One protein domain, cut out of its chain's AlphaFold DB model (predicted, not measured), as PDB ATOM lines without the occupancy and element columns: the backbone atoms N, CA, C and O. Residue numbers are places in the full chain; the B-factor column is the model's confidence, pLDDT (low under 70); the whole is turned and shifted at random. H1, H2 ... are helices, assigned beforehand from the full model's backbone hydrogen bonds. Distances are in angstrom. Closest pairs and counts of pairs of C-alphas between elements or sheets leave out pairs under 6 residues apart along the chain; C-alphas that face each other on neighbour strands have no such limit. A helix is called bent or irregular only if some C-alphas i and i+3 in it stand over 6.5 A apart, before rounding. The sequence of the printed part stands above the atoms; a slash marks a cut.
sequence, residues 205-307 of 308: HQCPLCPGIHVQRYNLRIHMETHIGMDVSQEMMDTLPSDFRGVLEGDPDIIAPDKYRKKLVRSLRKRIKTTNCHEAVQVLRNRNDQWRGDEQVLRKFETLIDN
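Overview. This is residues 205 to 307 of the 308 residues of the protein "C2H2-type domain-containing protein" of Tigriopus californicus (UniProt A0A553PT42). A helical hairpin of the two long helices H4 and H5 makes one side of the domain, and a cluster of three short helices, with H3 between H1 and H2, sits over the face of H4 that is turned away from H5. H6 turns off the far end of H5 and makes a corner with it, while residues 205 to 216 form a loop at the H1 end of the cluster and residues 228 to 229, in the link from H1 to H2, reach H4. The printed part has 103 residues with six named helices, H1 to H6 in order along the chain, and no named strand; the class is all helix. It is compact, with a radius of gyration of the C-alphas of 14.4 A, and spans 41 by 36 by 23 A.

Along the chain. Residues 205 to 216 hold no named element, but residues 205 to 206 form a short antiparallel pairing with residues 213 to 214. H1, residues 217 to 224, begins at C-alpha 217 at (170.946, 216.194, 206.455). H2 is residues 234 to 239 and H3 residues 242 to 249. H4, residues 257 to 274, is the longest helix, 25.8 A from first to last C-alpha, beginning at (163.561, 210.901, 186.826). H5, residues 278 to 293, measures 22.9 A; it is neither bent nor irregular, but only just: C-alphas 290 and 293 are 6.2 A apart. H6, residues 295 to 305, measures 16.3 A and ends at C-alpha 305 at (169.810, 200.959, 184.339).

Arrangement. H1 and H3 touch, the closest C-alphas being those of Arg 221 and Phe 244, 6.1 A apart, and run the same way at a shallow tilt of 18 degrees. H2 is close to H3 but not clearly touching, with the C-alphas of Met 237 and Arg 245 closest at 6.3 A. H3 is likewise close to H4 but not clearly touching, at a steep tilt of 61 degrees; the closest C-alphas, of Val 247 and Tyr 260, are 7.9 A apart. H4 and H5 form a hairpin: they touch, closest at the C-alphas of Ile 272 and Val 281, 5.4 A, and run opposite ways at a shallow tilt of 23 degrees. H6 is close to H4 but not clearly touching, with the C-alphas of Pro 257 and Leu 298 closest at 7.0 A, and is about perpendicular to H5, at 80 degrees. H1 and H2 are apart. Every O i to N i+4 pair is within hydrogen-bond range in H1 and H2, against 3 of 4 in H3, 13 of 14 in H4, 11 of 12 in H5 and 6 of 7 in H6.

Size, cuts and confidence. The two C-alphas farthest apart, of Asn 276 and Asn 307, are 41.2 A apart. The printed part has no cut and no long link. The mean pLDDT of the printed part is 84.4; residues 293 to 307 are under 70, and H6 has a mean of 54.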
ATOM      1  N   HIS A 205     174.689 221.147 209.037       86.69
ATOM      2  CA  HIS A 205     175.270 220.608 207.809       86.69
ATOM      3  C   HIS A 205     175.436 221.720 206.763       86.69
ATOM      4  O   HIS A 205     174.450 222.280 206.273       86.69
ATOM      5  N   GLN A 206     176.679 222.040 206.415       89.56
ATOM      6  CA  GLN A 206     177.003 223.014 205.374       89.56
ATOM      7  C   GLN A 206     176.927 222.386 203.975       89.56
ATOM      8  O   GLN A 206     177.220 221.206 203.785       89.56
ATOM      9  N   CYS A 207     176.519 223.181 202.989       92.94
ATOM     10  CA  CYS A 207     176.589 222.834 201.577       92.94
ATOM     11  C   CYS A 207     178.038 222.943 201.058       92.94
ATOM     12  O   CYS A 207     178.669 223.974 201.278       92.94
ATOM     13  N   PRO A 208     178.566 221.940 200.332       90.25
ATOM     14  CA  PRO A 208     179.896 222.031 199.724       90.25
ATOM     15  C   PRO A 208     179.936 222.970 198.504       90.25
ATOM     16  O   PRO A 208     180.995 223.471 198.148       90.25
ATOM     17  N   LEU A 209     178.783 223.247 197.879       90.31
ATOM     18  CA  LEU A 209     178.670 224.064 196.662       90.31
ATOM     19  C   LEU A 209     178.352 225.548 196.925       90.31
ATOM     20  O   LEU A 209     178.433 226.364 196.010       90.31
ATOM     21  N   CYS A 210     177.928 225.920 198.138       92.88
ATOM     22  CA  CYS A 210     177.618 227.310 198.486       92.88
ATOM     23  C   CYS A 210     177.586 227.538 200.013       92.88
ATOM     24  O   CYS A 210     177.508 226.576 200.770       92.88
ATOM     25  N   PRO A 211     177.522 228.792 200.505       90.38
ATOM     26  CA  PRO A 211     177.431 229.099 201.943       90.38
ATOM     27  C   PRO A 211     176.134 228.653 202.662       90.38
ATOM     28  O   PRO A 211     175.845 229.123 203.760       90.38
ATOM     29  N   GLY A 212     175.302 227.799 202.056       89.62
ATOM     30  CA  GLY A 212     174.012 227.372 202.602       89.62
ATOM     31  C   GLY A 212     174.151 226.377 203.759       89.62
ATOM     32  O   GLY A 212     174.630 225.261 203.570       89.62
ATOM     33  N   ILE A 213     173.665 226.745 204.947       89.19
ATOM     34  CA  ILE A 213     173.763 225.935 206.171       89.19
ATOM     35  C   ILE A 213     172.387 225.373 206.558       89.19
ATOM     36  O   ILE A 213     171.402 226.105 206.645       89.19
ATOM     37  N   HIS A 214     172.320 224.066 206.821       87.88
ATOM     38  CA  HIS A 214     171.079 223.321 207.041       87.88
ATOM     39  C   HIS A 214     171.143 222.491 208.326       87.88
ATOM     40  O   HIS A 214     172.029 221.670 208.513       87.88
ATOM     41  N   VAL A 215     170.147 222.624 209.201       84.62
ATOM     42  CA  VAL A 215     170.110 221.951 210.521       84.62
ATOM     43  C   VAL A 215     169.969 220.417 210.426       84.62
ATOM     44  O   VAL A 215     170.186 219.696 211.392       84.62
ATOM     45  N   GLN A 216     169.553 219.889 209.272       85.19
ATOM     46  CA  GLN A 216     169.257 218.465 209.086       85.19
ATOM     47  C   GLN A 216     169.806 217.986 207.742       85.19
ATOM     48  O   GLN A 216     169.568 218.646 206.730       85.19
ATOM     49  N   ARG A 217     170.446 216.806 207.703       87.56
ATOM     50  CA  ARG A 217     170.946 216.194 206.455       87.56
ATOM     51  C   ARG A 217     169.856 216.072 205.383       87.56
ATOM     52  O   ARG A 217     170.105 216.368 204.223       87.56
ATOM     53  N   TYR A 218     168.627 215.728 205.775       89.00
ATOM     54  CA  TYR A 218     167.470 215.690 204.870       89.00
ATOM     55  C   TYR A 218     167.196 217.046 204.190       89.00
ATOM     56  O   TYR A 218     166.963 217.091 202.982       89.00
ATOM     57  N   ASN A 219     167.287 218.150 204.940       91.38
ATOM     58  CA  ASN A 219     167.124 219.498 204.389       91.38
ATOM     59  C   ASN A 219     168.303 219.866 203.478       91.38
ATOM     60  O   ASN A 219     168.080 220.476 202.437       91.38
ATOM     61  N   LEU A 220     169.531 219.451 203.823       92.94
ATOM     62  CA  LEU A 220     170.691 219.628 202.947       92.94
ATOM     63  C   LEU A 220     170.519 218.864 201.622       92.94
ATOM     64  O   LEU A 220     170.763 219.431 200.564       92.94
ATOM     65  N   ARG A 221     170.015 217.623 201.657       93.88
ATOM     66  CA  ARG A 221     169.714 216.826 200.455       93.88
ATOM     67  C   ARG A 221     168.683 217.511 199.551       93.88
ATOM     68  O   ARG A 221     168.887 217.593 198.346       93.88
ATOM     69  N   ILE A 222     167.606 218.061 200.119       92.25
ATOM     70  CA  ILE A 222     166.631 218.864 199.356       92.25
ATOM     71  C   ILE A 222     167.273 220.146 198.810       92.25
ATOM     72  O   ILE A 222     166.961 220.571 197.701       92.25
ATOM     73  N   HIS A 223     168.198 220.758 199.547       93.56
ATOM     74  CA  HIS A 223     168.955 221.901 199.053       93.56
ATOM     75  C   HIS A 223     169.906 221.538 197.897       93.56
ATOM     76  O   HIS A 223     170.022 222.340 196.969       93.56
ATOM     77  N   MET A 224     170.498 220.334 197.862       94.62
ATOM     78  CA  MET A 224     171.248 219.853 196.686       94.62
ATOM     79  C   MET A 224     170.383 219.878 195.418       94.62
ATOM     80  O   MET A 224     170.864 220.260 194.356       94.62
ATOM     81  N   GLU A 225     169.071 219.625 195.533       93.44
ATOM     82  CA  GLU A 225     168.143 219.727 194.398       93.44
ATOM     83  C   GLU A 225     168.046 221.149 193.794       93.44
ATOM     84  O   GLU A 225     167.465 221.319 192.720       93.44
ATOM     85  N   THR A 226     168.564 222.185 194.471       92.06
ATOM     86  CA  THR A 226     168.641 223.562 193.942       92.06
ATOM     87  C   THR A 226     169.878 223.810 193.080       92.06
ATOM     88  O   THR A 226     169.832 224.689 192.219       92.06
ATOM     89  N   HIS A 227     170.925 222.993 193.244       92.19
ATOM     90  CA  HIS A 227     172.139 223.010 192.422       92.19
ATOM     91  C   HIS A 227     172.019 222.134 191.166       92.19
ATOM     92  O   HIS A 227     172.926 222.124 190.339       92.19
ATOM     93  N   ILE A 228     170.893 221.432 190.966       92.56
ATOM     94  CA  ILE A 228     170.663 220.594 189.776       92.56
ATOM     95  C   ILE A 228     170.910 221.386 188.486       92.56
ATOM     96  O   ILE A 228     170.340 222.462 188.253       92.56
ATOM     97  N   GLY A 229     171.761 220.808 187.639       86.94
ATOM     98  CA  GLY A 229     172.201 221.360 186.364       86.94
ATOM     99  C   GLY A 229     173.102 222.586 186.470       86.94
ATOM    100  O   GLY A 229     173.267 223.256 185.450       86.94
ATOM    101  N   MET A 230     173.580 222.973 187.659       88.44
ATOM    102  CA  MET A 230     174.717 223.891 187.782       88.44
ATOM    103  C   MET A 230     175.982 223.181 187.317       88.44
ATOM    104  O   MET A 230     176.080 221.958 187.396       88.44
ATOM    105  N   ASP A 231     176.927 223.958 186.806       84.31
ATOM    106  CA  ASP A 231     178.186 223.421 186.319       84.31
ATOM    107  C   ASP A 231     179.126 223.315 187.527       84.31
ATOM    108  O   ASP A 231     179.674 224.303 188.014       84.31
ATOM    109  N   VAL A 232     179.186 222.104 188.083       87.06
ATOM    110  CA  VAL A 232     180.016 221.713 189.231       87.06
ATOM    111  C   VAL A 232     181.247 220.994 188.681       87.06
ATOM    112  O   VAL A 232     181.123 220.211 187.741       87.06
ATOM    113  N   SER A 233     182.438 221.257 189.228       90.12
ATOM    114  CA  SER A 233     183.659 220.575 188.779       90.12
ATOM    115  C   SER A 233     183.613 219.079 189.104       90.12
ATOM    116  O   SER A 233     183.073 218.678 190.137       90.12
ATOM    117  N   GLN A 234     184.212 218.253 188.242       87.88
ATOM    118  CA  GLN A 234     184.237 216.801 188.442       87.88
ATOM    119  C   GLN A 234     184.941 216.428 189.755       87.88
ATOM    120  O   GLN A 234     184.403 215.653 190.530       87.88
ATOM    121  N   GLU A 235     186.061 217.082 190.074       90.06
ATOM    122  CA  GLU A 235     186.764 216.922 191.356       90.06
ATOM    123  C   GLU A 235     185.849 217.180 192.567       90.06
ATOM    124  O   GLU A 235     185.871 216.432 193.542       90.06
ATOM    125  N   MET A 236     185.000 218.215 192.501       89.81
ATOM    126  CA  MET A 236     184.033 218.505 193.561       89.81
ATOM    127  C   MET A 236     182.982 217.398 193.643       89.81
ATOM    128  O   MET A 236     182.759 216.878 194.735       89.81
ATOM    129  N   MET A 237     182.390 217.000 192.508       89.38
ATOM    130  CA  MET A 237     181.460 215.863 192.434       89.38
ATOM    131  C   MET A 237     182.074 214.601 193.046       89.38
ATOM    132  O   MET A 237     181.403 213.908 193.809       89.38
ATOM    133  N   ASP A 238     183.360 214.355 192.794       89.88
ATOM    134  CA  ASP A 238     184.082 213.181 193.271       89.88
ATOM    135  C   ASP A 238     184.259 213.144 194.793       89.88
ATOM    136  O   ASP A 238     184.199 212.063 195.381       89.88
ATOM    137  N   THR A 239     184.332 214.305 195.449       91.75
ATOM    138  CA  THR A 239     184.308 214.412 196.919       91.75
ATOM    139  C   THR A 239     182.911 214.306 197.547       91.75
ATOM    140  O   THR A 239     182.802 214.194 198.773       91.75
ATOM    141  N   LEU A 240     181.826 214.342 196.760       90.25
ATOM    142  CA  LEU A 240     180.469 214.310 197.311       90.25
ATOM    143  C   LEU A 240     180.056 212.900 197.773       90.25
ATOM    144  O   LEU A 240     180.209 211.929 197.024       90.25
ATOM    145  N   PRO A 241     179.407 212.790 198.952       92.12
ATOM    146  CA  PRO A 241     178.617 211.621 199.325       92.12
ATOM    147  C   PRO A 241     177.622 211.218 198.228       92.12
ATOM    148  O   PRO A 241     177.002 212.082 197.600       92.12
ATOM    149  N   SER A 242     177.425 209.911 198.032       91.06
ATOM    150  CA  SER A 242     176.557 209.360 196.978       91.06
ATOM    151  C   SER A 242     175.121 209.899 197.029       91.06
ATOM    152  O   SER A 242     174.569 210.259 195.994       91.06
ATOM    153  N   ASP A 243     174.549 210.077 198.226       89.88
ATOM    154  CA  ASP A 243     173.203 210.638 198.428       89.88
ATOM    155  C   ASP A 243     173.060 212.117 198.018       89.88
ATOM    156  O   ASP A 243     171.937 212.601 197.856       89.88
ATOM    157  N   PHE A 244     174.170 212.841 197.849       93.44
ATOM    158  CA  PHE A 244     174.195 214.195 197.291       93.44
ATOM    159  C   PHE A 244     174.596 214.201 195.817       93.44
ATOM    160  O   PHE A 244     173.973 214.921 195.038       93.44
ATOM    161  N   ARG A 245     175.573 213.374 195.421       93.06
ATOM    162  CA  ARG A 245     175.992 213.217 194.024       93.06
ATOM    163  C   ARG A 245     174.823 212.784 193.134       93.06
ATOM    164  O   ARG A 245     174.492 213.490 192.184       93.06
ATOM    165  N   GLY A 246     174.115 211.719 193.515       91.44
ATOM    166  CA  GLY A 246     172.985 211.198 192.747       91.44
ATOM    167  C   GLY A 246     171.814 212.182 192.624       91.44
ATOM    168  O   GLY A 246     171.125 212.198 191.610       91.44
ATOM    169  N   VAL A 247     171.630 213.108 193.579       93.81
ATOM    170  CA  VAL A 247     170.653 214.209 193.431       93.81
ATOM    171  C   VAL A 247     171.022 215.159 192.283       93.81
ATOM    172  O   VAL A 247     170.126 215.693 191.629       93.81
ATOM    173  N   LEU A 248     172.315 215.401 192.058       92.62
ATOM    174  CA  LEU A 248     172.820 216.314 191.027       92.62
ATOM    175  C   LEU A 248     172.881 215.639 189.650       92.62
ATOM    176  O   LEU A 248     172.495 216.257 188.652       92.62
ATOM    177  N   GLU A 249     173.300 214.374 189.610       90.38
ATOM    178  CA  GLU A 249     173.378 213.550 188.394       90.38
ATOM    179  C   GLU A 249     171.996 213.093 187.903       90.38
ATOM    180  O   GLU A 249     171.778 212.999 186.697       90.38
ATOM    181  N   GLY A 250     171.033 212.915 188.814       89.44
ATOM    182  CA  GLY A 250     169.681 212.450 188.491       89.44
ATOM    183  C   GLY A 250     169.502 210.943 188.640       89.44
ATOM    184  O   GLY A 250     168.731 210.350 187.890       89.44
ATOM    185  N   ASP A 251     170.211 210.351 189.602       89.44
ATOM    186  CA  ASP A 251     170.129 208.941 189.976       89.44
ATOM    187  C   ASP A 251     168.665 208.547 190.290       89.44
ATOM    188  O   ASP A 251     168.052 209.158 191.180       89.44
ATOM    189  N   PRO A 252     168.094 207.557 189.574       87.31
ATOM    190  CA  PRO A 252     166.693 207.161 189.698       87.31
ATOM    191  C   PRO A 252     166.319 206.654 191.099       87.31
ATOM    192  O   PRO A 252     165.188 206.902 191.531       87.31
ATOM    193  N   ASP A 253     167.248 206.023 191.825       89.19
ATOM    194  CA  ASP A 253     167.010 205.468 193.165       89.19
ATOM    195  C   ASP A 253     166.903 206.576 194.223       89.19
ATOM    196  O   ASP A 253     166.188 206.461 195.225       89.19
ATOM    197  N   ILE A 254     167.595 207.695 193.994       87.31
ATOM    198  CA  ILE A 254     167.642 208.840 194.911       87.31
ATOM    199  C   ILE A 254     166.590 209.895 194.542       87.31
ATOM    200  O   ILE A 254     166.000 210.536 195.427       87.31
ATOM    201  N   ILE A 255     166.343 210.101 193.247       88.38
ATOM    202  CA  ILE A 255     165.381 211.068 192.727       88.38
ATOM    203  C   ILE A 255     164.679 210.552 191.464       88.38
ATOM    204  O   ILE A 255     165.250 210.510 190.385       88.38
ATOM    205  N   ALA A 256     163.371 210.295 191.582       89.50
ATOM    206  CA  ALA A 256     162.529 209.891 190.453       89.50
ATOM    207  C   ALA A 256     162.796 210.761 189.195       89.50
ATOM    208  O   ALA A 256     162.684 211.995 189.303       89.50
ATOM    209  N   PRO A 257     163.090 210.171 188.014       88.12
ATOM    210  CA  PRO A 257     163.561 210.901 186.826       88.12
ATOM    211  C   PRO A 257     162.669 212.082 186.434       88.12
ATOM    212  O   PRO A 257     163.119 213.180 186.103       88.12
ATOM    213  N   ASP A 258     161.366 211.890 186.581       87.81
ATOM    214  CA  ASP A 258     160.335 212.871 186.289       87.81
ATOM    215  C   ASP A 258     160.398 214.102 187.228       87.81
ATOM    216  O   ASP A 258     160.212 215.254 186.815       87.81
ATOM    217  N   LYS A 259     160.746 213.886 188.506       90.06
ATOM    218  CA  LYS A 259     160.988 214.936 189.509       90.06
ATOM    219  C   LYS A 259     162.301 215.669 189.221       90.06
ATOM    220  O   LYS A 259     162.317 216.901 189.313       90.06
ATOM    221  N   TYR A 260     163.356 214.940 188.844       90.50
ATOM    222  CA  TYR A 260     164.645 215.507 188.436       90.50
ATOM    223  C   TYR A 260     164.489 216.410 187.205       90.50
ATOM    224  O   TYR A 260     164.772 217.607 187.289       90.50
ATOM    225  N   ARG A 261     163.894 215.910 186.113       88.69
ATOM    226  CA  ARG A 261     163.576 216.673 184.889       88.69
ATOM    227  C   ARG A 261     162.810 217.962 185.201       88.69
ATOM    228  O   ARG A 261     163.207 219.055 184.787       88.69
ATOM    229  N   LYS A 262     161.740 217.869 186.002       90.12
ATOM    230  CA  LYS A 262     160.936 219.029 186.441       90.12
ATOM    231  C   LYS A 262     161.745 220.029 187.287       90.12
ATOM    232  O   LYS A 262     161.366 221.202 187.352       90.12
ATOM    233  N   LYS A 263     162.822 219.622 187.963       91.69
ATOM    234  CA  LYS A 263     163.730 220.514 188.711       91.69
ATOM    235  C   LYS A 263     164.800 221.128 187.814       91.69
ATOM    236  O   LYS A 263     164.942 222.348 187.837       91.69
ATOM    237  N   LEU A 264     165.446 220.330 186.966       90.69
ATOM    238  CA  LEU A 264     166.431 220.769 185.978       90.69
ATOM    239  C   LEU A 264     165.865 221.870 185.070       90.69
ATOM    240  O   LEU A 264     166.416 222.966 185.016       90.69
ATOM    241  N   VAL A 265     164.693 221.645 184.467       90.38
ATOM    242  CA  VAL A 265     164.016 222.640 183.613       90.38
ATOM    243  C   VAL A 265     163.681 223.932 184.382       90.38
ATOM    244  O   VAL A 265     163.790 225.029 183.836       90.38
ATOM    245  N   ARG A 266     163.312 223.860 185.670       90.94
ATOM    246  CA  ARG A 266     163.095 225.071 186.493       90.94
ATOM    247  C   ARG A 266     164.410 225.795 186.813       90.94
ATOM    248  O   ARG A 266     164.441 227.022 186.753       90.94
ATOM    249  N   SER A 267     165.474 225.054 187.125       91.44
ATOM    250  CA  SER A 267     166.816 225.575 187.420       91.44
ATOM    251  C   SER A 267     167.419 226.297 186.210       91.44
ATOM    252  O   SER A 267     167.846 227.449 186.322       91.44
ATOM    253  N   LEU A 268     167.362 225.673 185.028       90.75
ATOM    254  CA  LEU A 268     167.840 226.261 183.776       90.75
ATOM    255  C   LEU A 268     167.023 227.504 183.393       90.75
ATOM    256  O   LEU A 268     167.610 228.555 183.154       90.75
ATOM    257  N   ARG A 269     165.680 227.460 183.453       90.94
ATOM    258  CA  ARG A 269     164.836 228.660 183.243       90.94
ATOM    259  C   ARG A 269     165.160 229.801 184.203       90.94
ATOM    260  O   ARG A 269     165.071 230.958 183.798       90.94
ATOM    261  N   LYS A 270     165.500 229.508 185.464       91.06
ATOM    262  CA  LYS A 270     165.912 230.536 186.429       91.06
ATOM    263  C   LYS A 270     167.226 231.184 185.986       91.06
ATOM    264  O   LYS A 270     167.284 232.406 185.946       91.06
ATOM    265  N   ARG A 271     168.224 230.389 185.582       89.06
ATOM    266  CA  ARG A 271     169.523 230.904 185.113       89.06
ATOM    267  C   ARG A 271     169.441 231.658 183.784       89.06
ATOM    268  O   ARG A 271     169.974 232.753 183.708       89.06
ATOM    269  N   ILE A 272     168.658 231.185 182.812       90.38
ATOM    270  CA  ILE A 272     168.371 231.920 181.559       90.38
ATOM    271  C   ILE A 272     167.839 233.338 181.835       90.38
ATOM    272  O   ILE A 272     168.130 234.254 181.076       90.38
ATOM    273  N   LYS A 273     167.057 233.530 182.908       91.31
ATOM    274  CA  LYS A 273     166.521 234.846 183.298       91.31
ATOM    275  C   LYS A 273     167.518 235.738 184.041       91.31
ATOM    276  O   LYS A 273     167.315 236.947 184.056       91.31
ATOM    277  N   THR A 274     168.524 235.170 184.704       89.75
ATOM    278  CA  THR A 274     169.508 235.926 185.503       89.75
ATOM    279  C   THR A 274     170.821 236.177 184.767       89.75
ATOM    280  O   THR A 274     171.577 237.055 185.169       89.75
ATOM    281  N   THR A 275     171.118 235.411 183.718       89.00
ATOM    282  CA  THR A 275     172.334 235.562 182.916       89.00
ATOM    283  C   THR A 275     172.160 236.671 181.879       89.00
ATOM    284  O   THR A 275     171.218 236.653 181.093       89.00
ATOM    285  N   ASN A 276     173.092 237.622 181.860       89.69
ATOM    286  CA  ASN A 276     173.148 238.738 180.908       89.69
ATOM    287  C   ASN A 276     174.017 238.447 179.665       89.69
ATOM    288  O   ASN A 276     173.864 239.116 178.647       89.69
ATOM    289  N   CYS A 277     174.905 237.449 179.719       93.19
ATOM    290  CA  CYS A 277     175.697 237.008 178.570       93.19
ATOM    291  C   CYS A 277     174.821 236.271 177.539       93.19
ATOM    292  O   CYS A 277     174.239 235.226 177.842       93.19
ATOM    293  N   HIS A 278     174.755 236.795 176.310       91.12
ATOM    294  CA  HIS A 278     173.932 236.239 175.232       91.12
ATOM    295  C   HIS A 278     174.324 234.798 174.866       91.12
ATOM    296  O   HIS A 278     173.453 233.939 174.761       91.12
ATOM    297  N   GLU A 279     175.619 234.509 174.731       90.25
ATOM    298  CA  GLU A 279     176.123 233.173 174.378       90.25
ATOM    299  C   GLU A 279     175.736 232.133 175.437       90.25
ATOM    300  O   GLU A 279     175.128 231.109 175.120       90.25
ATOM    301  N   ALA A 280     175.969 232.449 176.714       88.62
ATOM    302  CA  ALA A 280     175.563 231.602 177.833       88.62
ATOM    303  C   ALA A 280     174.035 231.407 177.893       88.62
ATOM    304  O   ALA A 280     173.560 230.309 178.187       88.62
ATOM    305  N   VAL A 281     173.245 232.436 177.562       90.31
ATOM    306  CA  VAL A 281     171.781 232.323 177.441       90.31
ATOM    307  C   VAL A 281     171.377 231.348 176.329       90.31
ATOM    308  O   VAL A 281     170.460 230.556 176.551       90.31
ATOM    309  N   GLN A 282     172.045 231.349 175.171       90.44
ATOM    310  CA  GLN A 282     171.745 230.396 174.092       90.44
ATOM    311  C   GLN A 282     172.130 228.957 174.475       90.44
ATOM    312  O   GLN A 282     171.313 228.050 174.320       90.44
ATOM    313  N   VAL A 283     173.305 228.746 175.081       89.69
ATOM    314  CA  VAL A 283     173.723 227.426 175.599       89.69
ATOM    315  C   VAL A 283     172.713 226.886 176.620       89.69
ATOM    316  O   VAL A 283     172.265 225.741 176.517       89.69
ATOM    317  N   LEU A 284     172.290 227.719 177.578       88.81
ATOM    318  CA  LEU A 284     171.304 227.330 178.589       88.81
ATOM    319  C   LEU A 284     169.910 227.071 177.996       88.81
ATOM    320  O   LEU A 284     169.212 226.186 178.491       88.81
ATOM    321  N   ARG A 285     169.493 227.803 176.950       88.38
ATOM    322  CA  ARG A 285     168.234 227.552 176.222       88.38
ATOM    323  C   ARG A 285     168.260 226.198 175.521       88.38
ATOM    324  O   ARG A 285     167.372 225.391 175.781       88.38
ATOM    325  N   ASN A 286     169.311 225.912 174.754       88.31
ATOM    326  CA  ASN A 286     169.488 224.631 174.064       88.31
ATOM    327  C   ASN A 286     169.440 223.456 175.060       88.31
ATOM    328  O   ASN A 286     168.648 222.527 174.891       88.31
ATOM    329  N   ARG A 287     170.197 223.549 176.167       85.31
ATOM    330  CA  ARG A 287     170.176 222.559 177.262       85.31
ATOM    331  C   ARG A 287     168.801 222.455 177.933       85.31
ATOM    332  O   ARG A 287     168.395 221.374 178.332       85.31
ATOM    333  N   ASN A 288     168.059 223.551 178.080       87.06
ATOM    334  CA  ASN A 288     166.719 223.523 178.669       87.06
ATOM    335  C   ASN A 288     165.676 222.872 177.748       87.06
ATOM    336  O   ASN A 288     164.766 222.205 178.242       87.06
ATOM    337  N   ASP A 289     165.771 223.095 176.440       84.88
ATOM    338  CA  ASP A 289     164.753 222.655 175.487       84.88
ATOM    339  C   ASP A 289     164.908 221.175 175.107       84.88
ATOM    340  O   ASP A 289     163.886 220.489 175.027       84.88
ATOM    341  N   GLN A 290     166.139 220.642 175.091       83.94
ATOM    342  CA  GLN A 290     166.425 219.195 175.095       83.94
ATOM    343  C   GLN A 290     165.585 218.447 176.155       83.94
ATOM    344  O   GLN A 290     164.914 217.461 175.872       83.94
ATOM    345  N   TRP A 291     165.543 218.961 177.386       79.00
ATOM    346  CA  TRP A 291     164.807 218.329 178.489       79.00
ATOM    347  C   TRP A 291     163.325 218.732 178.554       79.00
ATOM    348  O   TRP A 291     162.566 218.209 179.379       79.00
ATOM    349  N   ARG A 292     162.875 219.656 177.695       75.00
ATOM    350  CA  ARG A 292     161.478 220.104 177.637       75.00
ATOM    351  C   ARG A 292     160.611 219.160 176.806       75.00
ATOM    352  O   ARG A 292     159.475 218.933 177.212       75.00
ATOM    353  N   GLY A 293     161.132 218.609 175.708       64.62
ATOM    354  CA  GLY A 293     160.368 217.795 174.751       64.62
ATOM    355  C   GLY A 293     160.418 216.282 174.979       64.62
ATOM    356  O   GLY A 293     159.381 215.629 174.915       64.62
ATOM    357  N   ASP A 294     161.587 215.724 175.292       57.62
ATOM    358  CA  ASP A 294     161.833 214.307 174.997       57.62
ATOM    359  C   ASP A 294     161.324 213.311 176.051       57.62
ATOM    360  O   ASP A 294     161.873 213.173 177.145       57.62
ATOM    361  N   GLU A 295     160.330 212.515 175.655       54.53
ATOM    362  CA  GLU A 295     159.983 211.234 176.291       54.53
ATOM    363  C   GLU A 295     161.093 210.181 176.077       54.53
ATOM    364  O   GLU A 295     161.311 209.313 176.920       54.53
ATOM    365  N   GLN A 296     161.879 210.313 175.000       57.12
ATOM    366  CA  GLN A 296     163.045 209.462 174.727       57.12
ATOM    367  C   GLN A 296     164.163 209.609 175.768       57.12
ATOM    368  O   GLN A 296     164.902 208.656 175.994       57.12
ATOM    369  N   VAL A 297     164.294 210.770 176.426       58.91
ATOM    370  CA  VAL A 297     165.320 210.962 177.466       58.91
ATOM    371  C   VAL A 297     165.022 210.093 178.689       58.91
ATOM    372  O   VAL A 297     165.955 209.510 179.225       58.91
ATOM    373  N   LEU A 298     163.751 209.910 179.074       56.53
ATOM    374  CA  LEU A 298     163.378 208.972 180.146       56.53
ATOM    375  C   LEU A 298     163.790 207.537 179.785       56.53
ATOM    376  O   LEU A 298     164.531 206.912 180.539       56.53
ATOM    377  N   ARG A 299     163.447 207.085 178.571       56.06
ATOM    378  CA  ARG A 299     163.847 205.761 178.058       56.06
ATOM    379  C   ARG A 299     165.361 205.565 177.992       56.06
ATOM    380  O   ARG A 299     165.845 204.444 178.111       56.06
ATOM    381  N   LYS A 300     166.127 206.643 177.803       55.66
ATOM    382  CA  LYS A 300     167.595 206.598 177.779       55.66
ATOM    383  C   LYS A 300     168.217 206.479 179.174       55.66
ATOM    384  O   LYS A 300     169.305 205.936 179.284       55.66
ATOM    385  N   PHE A 301     167.532 206.948 180.221       53.22
ATOM    386  CA  PHE A 301     167.892 206.630 181.607       53.22
ATOM    387  C   PHE A 301     167.483 205.198 181.967       53.22
ATOM    388  O   PHE A 301     168.303 204.474 182.509       53.22
ATOM    389  N   GLU A 302     166.277 204.759 181.596       53.59
ATOM    390  CA  GLU A 302     165.803 203.380 181.819       53.59
ATOM    391  C   GLU A 302     166.764 202.350 181.190       53.59
ATOM    392  O   GLU A 302     167.297 201.486 181.877       53.59
ATOM    393  N   THR A 303     167.134 202.537 179.919       49.97
ATOM    394  CA  THR A 303     168.115 201.670 179.232       49.97
ATOM    395  C   THR A 303     169.562 201.795 179.723       49.97
ATOM    396  O   THR A 303     170.386 200.963 179.349       49.97
ATOM    397  N   LEU A 304     169.905 202.787 180.553       48.25
ATOM    398  CA  LEU A 304     171.199 202.836 181.252       48.25
ATOM    399  C   LEU A 304     171.178 202.054 182.576       48.25
ATOM    400  O   LEU A 304     172.241 201.660 183.043       48.25
ATOM    401  N   ILE A 305     169.996 201.811 183.153       51.47
ATOM    402  CA  ILE A 305     169.810 200.959 184.339       51.47
ATOM    403  C   ILE A 305     169.859 199.480 183.927       51.47
ATOM    404  O   ILE A 305     170.512 198.685 184.588       51.47
ATOM    405  N   ASP A 306     169.241 199.122 182.796       45.81
ATOM    406  CA  ASP A 306     169.135 197.730 182.321       45.81
ATOM    407  C   ASP A 306     170.446 197.127 181.750       45.81
ATOM    408  O   ASP A 306     170.457 195.972 181.327       45.81
ATOM    409  N   ASN A 307     171.541 197.897 181.676       42.34
ATOM    410  CA  ASN A 307     172.806 197.502 181.026       42.34
ATOM    411  C   ASN A 307     174.033 197.521 181.966       42.34
ATOM    412  O   ASN A 307     175.164 197.584 181.476       42.34
TER     413      ASN A 307